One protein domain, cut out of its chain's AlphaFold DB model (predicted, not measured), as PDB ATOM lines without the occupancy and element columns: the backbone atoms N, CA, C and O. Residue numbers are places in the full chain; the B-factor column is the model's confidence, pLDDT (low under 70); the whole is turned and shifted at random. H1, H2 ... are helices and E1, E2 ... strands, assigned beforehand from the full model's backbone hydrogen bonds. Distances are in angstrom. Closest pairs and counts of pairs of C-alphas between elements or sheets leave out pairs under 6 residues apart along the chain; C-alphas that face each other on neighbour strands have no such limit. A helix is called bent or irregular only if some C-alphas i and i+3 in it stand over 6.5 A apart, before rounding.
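AT A GLANCE: This is residues 3 to 87 of the 91 residues of an uncharacterized protein of Burkholderia sp. MSMB617WGS (UniProt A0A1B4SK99). A single antiparallel sheet of five strands is strongly curled and folds back on itself into a small, nearly closed barrel, with E3 and E2 facing E4 and E5 and E1 as the bent hinge between them. One helix, H1, lies outside it, across E4 and E5, and the turns of the hairpins E1-E2 and E2-E3 make the far ends of the domain. The printed part has 85 residues, with one named helix and then five named strands, E1 to E5, in the sheet order E3, E2, E1, E4, E5, and its class is mostly strand. It is compact, with a radius of gyration of the C-alphas of 12.2 A and spans of 36 by 31 by 18 A.

IN THESE COORDINATES: H1 is residues 3 to 12, beginning at C-alpha 3 at (-16.769, 9.714, -3.831). E1, residues 14 to 30, is 27.3 A long and bends by 115 degrees at residue 27. E2, residues 33 to 44, is 29.0 A long and bends by 65 degrees at residue 37. E3, residues 47 to 56, is 26.9 A long and bends by 57 degrees at residue 50. E4 is residues 68 to 74, 19.1 A long. E5, residues 77 to 86, is 22.6 A long, bends by 58 degrees at residue 80 and ends at C-alpha 86 at (-24.377, -10.256, 2.835).

HOW THE PARTS SIT: The sheet is strongly twisted, a folded sheet, bent back into two leaves that face each other. E1, E2 and E3 form a meander, each strand the antiparallel neighbour of the one before. With E4 they form a Greek key, in which E1 is also the antiparallel neighbour of E4. In the hairpin E1 and E2, N 24 and O 37 are 2.9 A apart, within hydrogen-bond range. In the hairpin E2 and E3, N 40 and O 51 are 2.8 A apart. Between E1 and E4, N 16 and O 71 are 3.0 A apart. In the hairpin E4 and E5, N 72 and O 82 are 2.9 A apart. The edge strands E3 and E5 come closest at the C-alphas of Val 51 and Ser 79, 6.1 A apart. H1 is on the sheet at a height of 9.0 A, over E4 and E5, and runs across the strands, at 89 degrees to E4 on the local plane. Its closest C-alphas to E4 are those of Val 9 and Asp 74, 5.1 A apart. Every O i to N i+4 pair of H1 is within hydrogen-bond range.

THE WHOLE: The C-alphas farthest apart are those of Asn 31 and Gly 46, 38.5 A. The printed part has no cut. The link from E3 to E4, 11 residues, is long, and the other links are tight. The mean pLDDT of the printed part is 90.2, and residues 3 to 11 are under 70.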
ATOM      1  N   SER A   3     -15.683   9.693  -4.826       49.38
ATOM      2  CA  SER A   3     -16.769   9.714  -3.831       49.38
ATOM      3  C   SER A   3     -18.138  10.102  -4.422       49.38
ATOM      4  O   SER A   3     -19.149   9.503  -4.066       49.38
ATOM      5  N   VAL A   4     -18.177  11.020  -5.398       52.75
ATOM      6  CA  VAL A   4     -19.444  11.552  -5.944       52.75
ATOM      7  C   VAL A   4     -20.285  10.468  -6.628       52.75
ATOM      8  O   VAL A   4     -21.501  10.449  -6.491       52.75
ATOM      9  N   ARG A   5     -19.644   9.534  -7.338       51.69
ATOM     10  CA  ARG A   5     -20.352   8.525  -8.145       51.69
ATOM     11  C   ARG A   5     -20.920   7.382  -7.308       51.69
ATOM     12  O   ARG A   5     -22.018   6.926  -7.597       51.69
ATOM     13  N   ALA A   6     -20.215   6.973  -6.251       51.41
ATOM     14  CA  ALA A   6     -20.731   5.989  -5.301       51.41
ATOM     15  C   ALA A   6     -22.006   6.509  -4.611       51.41
ATOM     16  O   ALA A   6     -22.980   5.776  -4.495       51.41
ATOM     17  N   GLN A   7     -22.050   7.799  -4.254       53.84
ATOM     18  CA  GLN A   7     -23.240   8.411  -3.648       53.84
ATOM     19  C   GLN A   7     -24.454   8.461  -4.589       53.84
ATOM     20  O   GLN A   7     -25.584   8.334  -4.120       53.84
ATOM     21  N   THR A   8     -24.258   8.631  -5.902       55.72
ATOM     22  CA  THR A   8     -25.374   8.696  -6.863       55.72
ATOM     23  C   THR A   8     -26.108   7.360  -6.988       55.72
ATOM     24  O   THR A   8     -27.338   7.350  -6.983       55.72
ATOM     25  N   VAL A   9     -25.371   6.244  -7.020       56.78
ATOM     26  CA  VAL A   9     -25.960   4.893  -7.094       56.78
ATOM     27  C   VAL A   9     -26.740   4.560  -5.819       56.78
ATOM     28  O   VAL A   9     -27.810   3.972  -5.897       56.78
ATOM     29  N   VAL A  10     -26.266   4.992  -4.644       60.69
ATOM     30  CA  VAL A  10     -26.977   4.769  -3.368       60.69
ATOM     31  C   VAL A  10     -28.330   5.488  -3.343       60.69
ATOM     32  O   VAL A  10     -29.302   4.948  -2.828       60.69
ATOM     33  N   LYS A  11     -28.400   6.722  -3.859       64.00
ATOM     34  CA  LYS A  11     -29.576   7.586  -3.670       64.00
ATOM     35  C   LYS A  11     -30.728   7.276  -4.632       64.00
ATOM     36  O   LYS A  11     -31.878   7.467  -4.254       64.00
ATOM     37  N   ASN A  12     -30.417   6.811  -5.843       76.19
ATOM     38  CA  ASN A  12     -31.401   6.564  -6.906       76.19
ATOM     39  C   ASN A  12     -31.353   5.130  -7.464       76.19
ATOM     40  O   ASN A  12     -32.015   4.845  -8.459       76.19
ATOM     41  N   GLY A  13     -30.537   4.251  -6.879       86.50
ATOM     42  CA  GLY A  13     -30.426   2.860  -7.301       86.50
ATOM     43  C   GLY A  13     -31.635   2.018  -6.905       86.50
ATOM     44  O   GLY A  13     -32.433   2.417  -6.057       86.50
ATOM     45  N   TYR A  14     -31.744   0.828  -7.490       92.06
ATOM     46  CA  TYR A  14     -32.677  -0.201  -7.029       92.06
ATOM     47  C   TYR A  14     -31.928  -1.349  -6.350       92.06
ATOM     48  O   TYR A  14     -30.810  -1.701  -6.738       92.06
ATOM     49  N   GLU A  15     -32.558  -1.930  -5.328       93.44
ATOM     50  CA  GLU A  15     -32.021  -3.093  -4.627       93.44
ATOM     51  C   GLU A  15     -32.191  -4.363  -5.466       93.44
ATOM     52  O   GLU A  15     -33.244  -4.627  -6.057       93.44
ATOM     53  N   ALA A  16     -31.146  -5.185  -5.485       94.81
ATOM     54  CA  ALA A  16     -31.171  -6.516  -6.064       94.81
ATOM     55  C   ALA A  16     -30.364  -7.496  -5.204       94.81
ATOM     56  O   ALA A  16     -29.623  -7.109  -4.291       94.81
ATOM     57  N   VAL A  17     -30.507  -8.783  -5.514       96.06
ATOM     58  CA  VAL A  17     -29.655  -9.836  -4.960       96.06
ATOM     59  C   VAL A  17     -28.672 -10.303  -6.019       96.06
ATOM     60  O   VAL A  17     -28.970 -10.275  -7.213       96.06
ATOM     61  N   ALA A  18     -27.498 -10.732  -5.580       97.44
ATOM     62  CA  ALA A  18     -26.484 -11.266  -6.466       97.44
ATOM     63  C   ALA A  18     -25.796 -12.479  -5.856       97.44
ATOM     64  O   ALA A  18     -25.609 -12.530  -4.641       97.44
ATOM     65  N   ASP A  19     -25.389 -13.416  -6.700       97.88
ATOM     66  CA  ASP A  19     -24.537 -14.531  -6.306       97.88
ATOM     67  C   ASP A  19     -23.070 -14.171  -6.587       97.88
ATOM     68  O   ASP A  19     -22.734 -13.618  -7.640       97.88
ATOM     69  N   VAL A  20     -22.181 -14.459  -5.636       97.81
ATOM     70  CA  VAL A  20     -20.744 -14.210  -5.791       97.81
ATOM     71  C   VAL A  20     -20.127 -15.331  -6.614       97.81
ATOM     72  O   VAL A  20     -20.002 -16.464  -6.153       97.81
ATOM     73  N   VAL A  21     -19.709 -15.003  -7.830       98.25
ATOM     74  CA  VAL A  21     -19.087 -15.945  -8.768       98.25
ATOM     75  C   VAL A  21     -17.594 -16.077  -8.485       98.25
ATOM     76  O   VAL A  21     -17.046 -17.175  -8.528       98.25
ATOM     77  N   ASN A  22     -16.933 -14.964  -8.171       98.00
ATOM     78  CA  ASN A  22     -15.507 -14.939  -7.867       98.00
ATOM     79  C   ASN A  22     -15.164 -13.749  -6.966       98.00
ATOM     80  O   ASN A  22     -15.847 -12.721  -6.980       98.00
ATOM     81  N   ILE A  23     -14.078 -13.863  -6.206       97.25
ATOM     82  CA  ILE A  23     -13.563 -12.768  -5.388       97.25
ATOM     83  C   ILE A  23     -12.040 -12.828  -5.282       97.25
ATOM     84  O   ILE A  23     -11.451 -13.888  -5.091       97.25
ATOM     85  N   GLY A  24     -11.396 -11.666  -5.365       96.56
ATOM     86  CA  GLY A  24      -9.954 -11.539  -5.182       96.56
ATOM     87  C   GLY A  24      -9.557 -10.172  -4.644       96.56
ATOM     88  O   GLY A  24     -10.255  -9.177  -4.841       96.56
ATOM     89  N   GLN A  25      -8.419 -10.104  -3.957       93.44
ATOM     90  CA  GLN A  25      -7.837  -8.830  -3.541       93.44
ATOM     91  C   GLN A  25      -7.113  -8.170  -4.712       93.44
ATOM     92  O   GLN A  25      -6.466  -8.832  -5.519       93.44
ATOM     93  N   THR A  26      -7.187  -6.842  -4.787       95.00
ATOM     94  CA  THR A  26      -6.442  -6.070  -5.799       95.00
ATOM     95  C   THR A  26      -5.031  -5.677  -5.348       95.00
ATOM     96  O   THR A  26      -4.287  -5.096  -6.132       95.00
ATOM     97  N   GLY A  27      -4.677  -5.941  -4.085       94.25
ATOM     98  CA  GLY A  27      -3.440  -5.473  -3.447       94.25
ATOM     99  C   GLY A  27      -3.500  -4.027  -2.934       94.25
ATOM    100  O   GLY A  27      -2.571  -3.580  -2.271       94.25
ATOM    101  N   VAL A  28      -4.591  -3.297  -3.198       95.81
ATOM    102  CA  VAL A  28      -4.810  -1.933  -2.694       95.81
ATOM    103  C   VAL A  28      -5.591  -1.975  -1.383       95.81
ATOM    104  O   VAL A  28      -6.618  -2.644  -1.286       95.81
ATOM    105  N   THR A  29      -5.143  -1.206  -0.394       95.06
ATOM    106  CA  THR A  29      -5.809  -1.043   0.907       95.06
ATOM    107  C   THR A  29      -5.945   0.436   1.258       95.06
ATOM    108  O   THR A  29      -5.044   1.221   0.968       95.06
ATOM    109  N   LEU A  30      -7.031   0.813   1.934       93.19
ATOM    110  CA  LEU A  30      -7.223   2.146   2.506       93.19
ATOM    111  C   LEU A  30      -7.664   1.996   3.961       93.19
ATOM    112  O   LEU A  30      -8.689   1.377   4.216       93.19
ATOM    113  N   ASN A  31      -6.902   2.546   4.912       92.94
ATOM    114  CA  ASN A  31      -7.195   2.442   6.351       92.94
ATOM    115  C   ASN A  31      -7.496   0.997   6.806       92.94
ATOM    116  O   ASN A  31      -8.480   0.750   7.493       92.94
ATOM    117  N   ASN A  32      -6.664   0.037   6.387       90.44
ATOM    118  CA  ASN A  32      -6.826  -1.406   6.637       90.44
ATOM    119  C   ASN A  32      -8.067  -2.065   6.003       90.44
ATOM    120  O   ASN A  32      -8.299  -3.253   6.219       90.44
ATOM    121  N   VAL A  33      -8.823  -1.344   5.172       94.50
ATOM    122  CA  VAL A  33      -9.913  -1.904   4.368       94.50
ATOM    123  C   VAL A  33      -9.366  -2.299   2.991       94.50
ATOM    124  O   VAL A  33      -8.868  -1.431   2.261       94.50
ATOM    125  N   PRO A  34      -9.410  -3.587   2.604       95.62
ATOM    126  CA  PRO A  34      -8.931  -4.020   1.299       95.62
ATOM    127  C   PRO A  34      -9.912  -3.651   0.185       95.62
ATOM    128  O   PRO A  34     -11.130  -3.752   0.326       95.62
ATOM    129  N   MET A  35      -9.363  -3.265  -0.965       96.94
ATOM    130  CA  MET A  35     -10.111  -3.172  -2.212       96.94
ATOM    131  C   MET A  35     -10.226  -4.569  -2.827       96.94
ATOM    132  O   MET A  35      -9.237  -5.143  -3.305       96.94
ATOM    133  N   MET A  36     -11.449  -5.078  -2.865       97.25
ATOM    134  CA  MET A  36     -11.799  -6.363  -3.454       97.25
ATOM    135  C   MET A  36     -12.232  -6.173  -4.907       97.25
ATOM    136  O   MET A  36     -12.937  -5.219  -5.230       97.25
ATOM    137  N   ARG A  37     -11.837  -7.098  -5.781       97.81
ATOM    138  CA  ARG A  37     -12.470  -7.342  -7.078       97.81
ATOM    139  C   ARG A  37     -13.481  -8.464  -6.874       97.81
ATOM    140  O   ARG A  37     -13.084  -9.557  -6.479       97.81
ATOM    141  N   VAL A  38     -14.754  -8.193  -7.136       97.88
ATOM    142  CA  VAL A  38     -15.841  -9.163  -6.958       97.88
ATOM    143  C   VAL A  38     -16.556  -9.347  -8.286       97.88
ATOM    144  O   VAL A  38     -16.937  -8.365  -8.923       97.88
ATOM    145  N   GLU A  39     -16.716 -10.595  -8.703       98.25
ATOM    146  CA  GLU A  39     -17.516 -10.978  -9.863       98.25
ATOM    147  C   GLU A  39     -18.859 -11.478  -9.347       98.25
ATOM    148  O   GLU A  39     -18.923 -12.385  -8.514       98.25
ATOM    149  N   LEU A  40     -19.923 -10.825  -9.792       98.19
ATOM    150  CA  LEU A  40     -21.274 -10.993  -9.289       98.19
ATOM    151  C   LEU A  40     -22.191 -11.389 -10.434       98.19
ATOM    152  O   LEU A  40     -22.121 -10.790 -11.506       98.19
ATOM    153  N   ARG A  41     -23.101 -12.321 -10.169       98.25
ATOM    154  CA  ARG A  41     -24.268 -12.574 -11.007       98.25
ATOM    155  C   ARG A  41     -25.477 -11.921 -10.366       98.25
ATOM    156  O   ARG A  41     -25.943 -12.378  -9.328       98.25
ATOM    157  N   ILE A  42     -25.956 -10.831 -10.951       97.25
ATOM    158  CA  ILE A  42     -27.107 -10.085 -10.442       97.25
ATOM    159  C   ILE A  42     -28.392 -10.802 -10.851       97.25
ATOM    160  O   ILE A  42     -28.491 -11.281 -11.979       97.25
ATOM    161  N   HIS A  43     -29.383 -10.831  -9.962       95.88
ATOM    162  CA  HIS A  43     -30.720 -11.350 -10.227       95.88
ATOM    163  C   HIS A  43     -31.767 -10.282  -9.898       95.88
ATOM    164  O   HIS A  43     -31.892  -9.847  -8.750       95.88
ATOM    165  N   HIS A  44     -32.544  -9.871 -10.900       93.38
ATOM    166  CA  HIS A  44     -33.623  -8.901 -10.718       93.38
ATOM    167  C   HIS A  44     -34.735  -9.121 -11.751       93.38
ATOM    168  O   HIS A  44     -34.453  -9.260 -12.938       93.38
ATOM    169  N   ASN A  45     -35.996  -9.170 -11.306       90.50
ATOM    170  CA  ASN A  45     -37.195  -9.336 -12.150       90.50
ATOM    171  C   ASN A  45     -37.102 -10.459 -13.205       90.50
ATOM    172  O   ASN A  45     -37.519 -10.291 -14.347       90.50
ATOM    173  N   GLY A  46     -36.530 -11.608 -12.831       91.50
ATOM    174  CA  GLY A  46     -36.372 -12.765 -13.723       91.50
ATOM    175  C   GLY A  46     -35.222 -12.657 -14.732       91.50
ATOM    176  O   GLY A  46     -34.939 -13.629 -15.425       91.50
ATOM    177  N   ALA A  47     -34.527 -11.519 -14.789       93.31
ATOM    178  CA  ALA A  47     -33.308 -11.346 -15.568       93.31
ATOM    179  C   ALA A  47     -32.062 -11.631 -14.719       93.31
ATOM    180  O   ALA A  47     -32.075 -11.527 -13.486       93.31
ATOM    181  N   SER A  48     -30.963 -11.998 -15.381       96.38
ATOM    182  CA  SER A  48     -29.662 -12.150 -14.730       96.38
ATOM    183  C   SER A  48     -28.522 -11.724 -15.642       96.38
ATOM    184  O   SER A  48     -28.569 -11.967 -16.846       96.38
ATOM    185  N   TRP A  49     -27.510 -11.079 -15.069       97.44
ATOM    186  CA  TRP A  49     -26.322 -10.628 -15.791       97.44
ATOM    187  C   TRP A  49     -25.100 -10.627 -14.880       97.44
ATOM    188  O   TRP A  49     -25.222 -10.484 -13.662       97.44
ATOM    189  N   ASP A  50     -23.924 -10.769 -15.484       97.75
ATOM    190  CA  ASP A  50     -22.660 -10.800 -14.760       97.75
ATOM    191  C   ASP A  50     -22.015  -9.404 -14.758       97.75
ATOM    192  O   ASP A  50     -22.014  -8.692 -15.765       97.75
ATOM    193  N   VAL A  51     -21.455  -9.004 -13.617       97.44
ATOM    194  CA  VAL A  51     -20.741  -7.735 -13.450       97.44
ATOM    195  C   VAL A  51     -19.495  -7.939 -12.600       97.44
ATOM    196  O   VAL A  51     -19.479  -8.715 -11.647       97.44
ATOM    197  N   THR A  52     -18.427  -7.219 -12.931       97.81
ATOM    198  CA  THR A  52     -17.254  -7.117 -12.061       97.81
ATOM    199  C   THR A  52     -17.225  -5.750 -11.405       97.81
ATOM    200  O   THR A  52     -17.163  -4.733 -12.093       97.81
ATOM    201  N   ILE A  53     -17.160  -5.725 -10.077       96.88
ATOM    202  CA  ILE A  53     -16.991  -4.496  -9.303       96.88
ATOM    203  C   ILE A  53     -15.636  -4.474  -8.596       96.88
ATOM    204  O   ILE A  53     -15.033  -5.514  -8.320       96.88
ATOM    205  N   LYS A  54     -15.155  -3.266  -8.294       96.88
ATOM    206  CA  LYS A  54     -14.033  -3.041  -7.381       96.88
ATOM    207  C   LYS A  54     -14.505  -2.139  -6.254       96.88
ATOM    208  O   LYS A  54     -14.925  -1.016  -6.525       96.88
ATOM    209  N   GLN A  55     -14.446  -2.622  -5.020       95.75
ATOM    210  CA  GLN A  55     -14.944  -1.883  -3.864       95.75
ATOM    211  C   GLN A  55     -14.098  -2.168  -2.623       95.75
ATOM    212  O   GLN A  55     -13.608  -3.281  -2.433       95.75
ATOM    213  N   PHE A  56     -13.936  -1.153  -1.774       95.69
ATOM    214  CA  PHE A  56     -13.413  -1.335  -0.424       95.69
ATOM    215  C   PHE A  56     -14.477  -2.029   0.426       95.69
ATOM    216  O   PHE A  56     -15.580  -1.501   0.574       95.69
ATOM    217  N   ILE A  57     -14.164  -3.217   0.935       93.75
ATOM    218  CA  ILE A  57     -15.094  -4.019   1.732       93.75
ATOM    219  C   ILE A  57     -14.445  -4.300   3.081       93.75
ATOM    220  O   ILE A  57     -13.335  -4.830   3.136       93.75
ATOM    221  N   ASP A  58     -15.141  -3.945   4.161       92.06
ATOM    222  CA  ASP A  58     -14.683  -4.220   5.521       92.06
ATOM    223  C   ASP A  58     -14.425  -5.713   5.712       92.06
ATOM    224  O   ASP A  58     -15.206  -6.544   5.251       92.06
ATOM    225  N   LEU A  59     -13.360  -6.059   6.442       87.19
ATOM    226  CA  LEU A  59     -12.914  -7.448   6.617       87.19
ATOM    227  C   LEU A  59     -14.026  -8.385   7.122       87.19
ATOM    228  O   LEU A  59     -14.102  -9.529   6.686       87.19
ATOM    229  N   GLY A  60     -14.910  -7.896   8.000       89.00
ATOM    230  CA  GLY A  60     -16.050  -8.661   8.522       89.00
ATOM    231  C   GLY A  60     -17.218  -8.838   7.543       89.00
ATOM    232  O   GLY A  60     -18.114  -9.629   7.812       89.00
ATOM    233  N   ASN A  61     -17.209  -8.120   6.420       92.50
ATOM    234  CA  ASN A  61     -18.245  -8.129   5.385       92.50
ATOM    235  C   ASN A  61     -17.733  -8.655   4.038       92.50
ATOM    236  O   ASN A  61     -18.451  -8.542   3.045       92.50
ATOM    237  N   ILE A  62     -16.512  -9.195   3.960       94.12
ATOM    238  CA  ILE A  62     -15.997  -9.790   2.721       94.12
ATOM    239  C   ILE A  62     -16.801 -11.061   2.415       94.12
ATOM    240  O   ILE A  62     -16.755 -11.998   3.215       94.12
ATOM    241  N   PRO A  63     -17.511 -11.123   1.274       95.50
ATOM    242  CA  PRO A  63     -18.296 -12.296   0.936       95.50
ATOM    243  C   PRO A  63     -17.416 -13.415   0.374       95.50
ATOM    244  O   PRO A  63     -16.275 -13.196  -0.046       95.50
ATOM    245  N   ARG A  64     -17.957 -14.629   0.326       95.75
ATOM    246  CA  ARG A  64     -17.306 -15.810  -0.257       95.75
ATOM    247  C   ARG A  64     -17.959 -16.209  -1.573       95.75
ATOM    248  O   ARG A  64     -19.124 -15.918  -1.817       95.75
ATOM    249  N   VAL A  65     -17.206 -16.919  -2.411       97.31
ATOM    250  CA  VAL A  65     -17.752 -17.530  -3.632       97.31
ATOM    251  C   VAL A  65     -18.922 -18.449  -3.279       97.31
ATOM    252  O   VAL A  65     -18.829 -19.244  -2.344       97.31
ATOM    253  N   GLY A  66     -20.017 -18.325  -4.028       95.88
ATOM    254  CA  GLY A  66     -21.272 -19.041  -3.811       95.88
ATOM    255  C   GLY A  66     -22.226 -18.379  -2.811       95.88
ATOM    256  O   GLY A  66     -23.365 -18.823  -2.694       95.88
ATOM    257  N   GLU A  67     -21.812 -17.322  -2.102       95.69
ATOM    258  CA  GLU A  67     -22.715 -16.587  -1.214       95.69
ATOM    259  C   GLU A  67     -23.634 -15.639  -1.982       95.69
ATOM    260  O   GLU A  67     -23.289 -15.115  -3.043       95.69
ATOM    261  N   ARG A  68     -24.801 -15.377  -1.385       96.12
ATOM    262  CA  ARG A  68     -25.755 -14.383  -1.866       96.12
ATOM    263  C   ARG A  68     -25.581 -13.065  -1.126       96.12
ATOM    264  O   ARG A  68     -25.528 -13.019   0.107       96.12
ATOM    265  N   VAL A  69     -25.541 -11.982  -1.883       96.31
ATOM    266  CA  VAL A  69     -25.280 -10.629  -1.393       96.31
ATOM    267  C   VAL A  69     -26.374  -9.665  -1.833       96.31
ATOM    268  O   VAL A  69     -27.070  -9.905  -2.820       96.31
ATOM    269  N   ARG A  70     -26.525  -8.568  -1.092       96.00
ATOM    270  CA  ARG A  70     -27.348  -7.425  -1.489       96.00
ATOM    271  C   ARG A  70     -26.499  -6.418  -2.243       96.00
ATOM    272  O   ARG A  70     -25.350  -6.151  -1.874       96.00
ATOM    273  N   VAL A  71     -27.089  -5.835  -3.272       96.00
ATOM    274  CA  VAL A  71     -26.450  -4.825  -4.109       96.00
ATOM    275  C   VAL A  71     -27.420  -3.697  -4.431       96.00
ATOM    276  O   VAL A  71     -28.633  -3.899  -4.448       96.00
ATOM    277  N   MET A  72     -26.863  -2.529  -4.729       96.31
ATOM    278  CA  MET A  72     -27.574  -1.413  -5.348       96.31
ATOM    279  C   MET A  72     -27.122  -1.279  -6.796       96.31
ATOM    280  O   MET A  72     -25.918  -1.228  -7.058       96.31
ATOM    281  N   VAL A  73     -28.074  -1.213  -7.723       94.94
ATOM    282  CA  VAL A  73     -27.815  -1.059  -9.161       94.94
ATOM    283  C   VAL A  73     -28.260   0.326  -9.621       94.94
ATOM    284  O   VAL A  73     -29.350   0.776  -9.269       94.94
ATOM    285  N   ASP A  74     -27.428   1.002 -10.412       93.06
ATOM    286  CA  ASP A  74     -27.790   2.262 -11.068       93.06
ATOM    287  C   ASP A  74     -28.843   2.001 -12.167       93.06
ATOM    288  O   ASP A  74     -28.551   1.269 -13.116       93.06
ATOM    289  N   PRO A  75     -30.052   2.590 -12.110       89.56
ATOM    290  CA  PRO A  75     -31.071   2.398 -13.143       89.56
ATOM    291  C   PRO A  75     -30.664   2.959 -14.510       89.56
ATOM    292  O   PRO A  75     -31.246   2.568 -15.520       89.56
ATOM    293  N   ALA A  76     -29.693   3.875 -14.562       90.69
ATOM    294  CA  ALA A  76     -29.183   4.413 -15.819       90.69
ATOM    295  C   ALA A  76     -28.116   3.512 -16.464       90.69
ATOM    296  O   ALA A  76     -27.824   3.674 -17.649       90.69
ATOM    297  N   ASP A  77     -27.506   2.596 -15.703       90.00
ATOM    298  CA  ASP A  77     -26.393   1.761 -16.157       90.00
ATOM    299  C   ASP A  77     -26.265   0.493 -15.294       90.00
ATOM    300  O   ASP A  77     -25.624   0.499 -14.242       90.00
ATOM    301  N   ASN A  78     -26.810  -0.631 -15.776       91.00
ATOM    302  CA  ASN A  78     -26.795  -1.918 -15.063       91.00
ATOM    303  C   ASN A  78     -25.383  -2.492 -14.808       91.00
ATOM    304  O   ASN A  78     -25.248  -3.480 -14.080       91.00
ATOM    305  N   SER A  79     -24.326  -1.907 -15.389       91.69
ATOM    306  CA  SER A  79     -22.936  -2.266 -15.074       91.69
ATOM    307  C   SER A  79     -22.405  -1.565 -13.817       91.69
ATOM    308  O   SER A  79     -21.388  -1.976 -13.250       91.69
ATOM    309  N   ARG A  80     -23.091  -0.518 -13.339       93.75
ATOM    310  CA  ARG A  80     -22.738   0.207 -12.118       93.75
ATOM    311  C   ARG A  80     -23.491  -0.377 -10.944       93.75
ATOM    312  O   ARG A  80     -24.644  -0.049 -10.673       93.75
ATOM    313  N   VAL A  81     -22.783  -1.236 -10.233       94.69
ATOM    314  CA  VAL A  81     -23.301  -1.957  -9.080       94.69
ATOM    315  C   VAL A  81     -22.448  -1.637  -7.864       94.69
ATOM    316  O   VAL A  81     -21.224  -1.528  -7.958       94.69
ATOM    317  N   MET A  82     -23.096  -1.488  -6.716       95.12
ATOM    318  CA  MET A  82     -22.443  -1.288  -5.432       95.12
ATOM    319  C   MET A  82     -22.836  -2.413  -4.476       95.12
ATOM    320  O   MET A  82     -24.017  -2.721  -4.310       95.12
ATOM    321  N   TYR A  83     -21.837  -3.024  -3.848       94.88
ATOM    322  CA  TYR A  83     -22.036  -4.046  -2.828       94.88
ATOM    323  C   TYR A  83     -22.537  -3.410  -1.529       94.88
ATOM    324  O   TYR A  83     -21.927  -2.456  -1.040       94.88
ATOM    325  N   MET A  84     -23.618  -3.959  -0.969       94.00
ATOM    326  CA  MET A  84     -24.249  -3.456   0.259       94.00
ATOM    327  C   MET A  84     -23.993  -4.335   1.481       94.00
ATOM    328  O   MET A  84     -24.115  -3.861   2.608       94.00
ATOM    329  N   GLY A  85     -23.674  -5.614   1.283       92.94
ATOM    330  CA  GLY A  85     -23.496  -6.572   2.371       92.94
ATOM    331  C   GLY A  85     -24.022  -7.962   2.027       92.94
ATOM    332  O   GLY A  85     -24.650  -8.176   0.988       92.94
ATOM    333  N   LEU A  86     -23.814  -8.911   2.936       90.50
ATOM    334  CA  LEU A  86     -24.377 -10.256   2.835       90.50
ATOM    335  C   LEU A  86     -25.914 -10.201   2.861       90.50
ATOM    336  O   LEU A  86     -26.509  -9.414   3.604       90.50
ATOM    337  N   ALA A  87     -26.575 -11.052   2.070       84.56
ATOM    338  CA  ALA A  87     -28.037 -11.139   2.077       84.56
ATOM    339  C   ALA A  87     -28.581 -11.770   3.372       84.56
ATOM    340  O   ALA A  87     -29.710 -11.492   3.760       84.56
TER     341      ALA A  87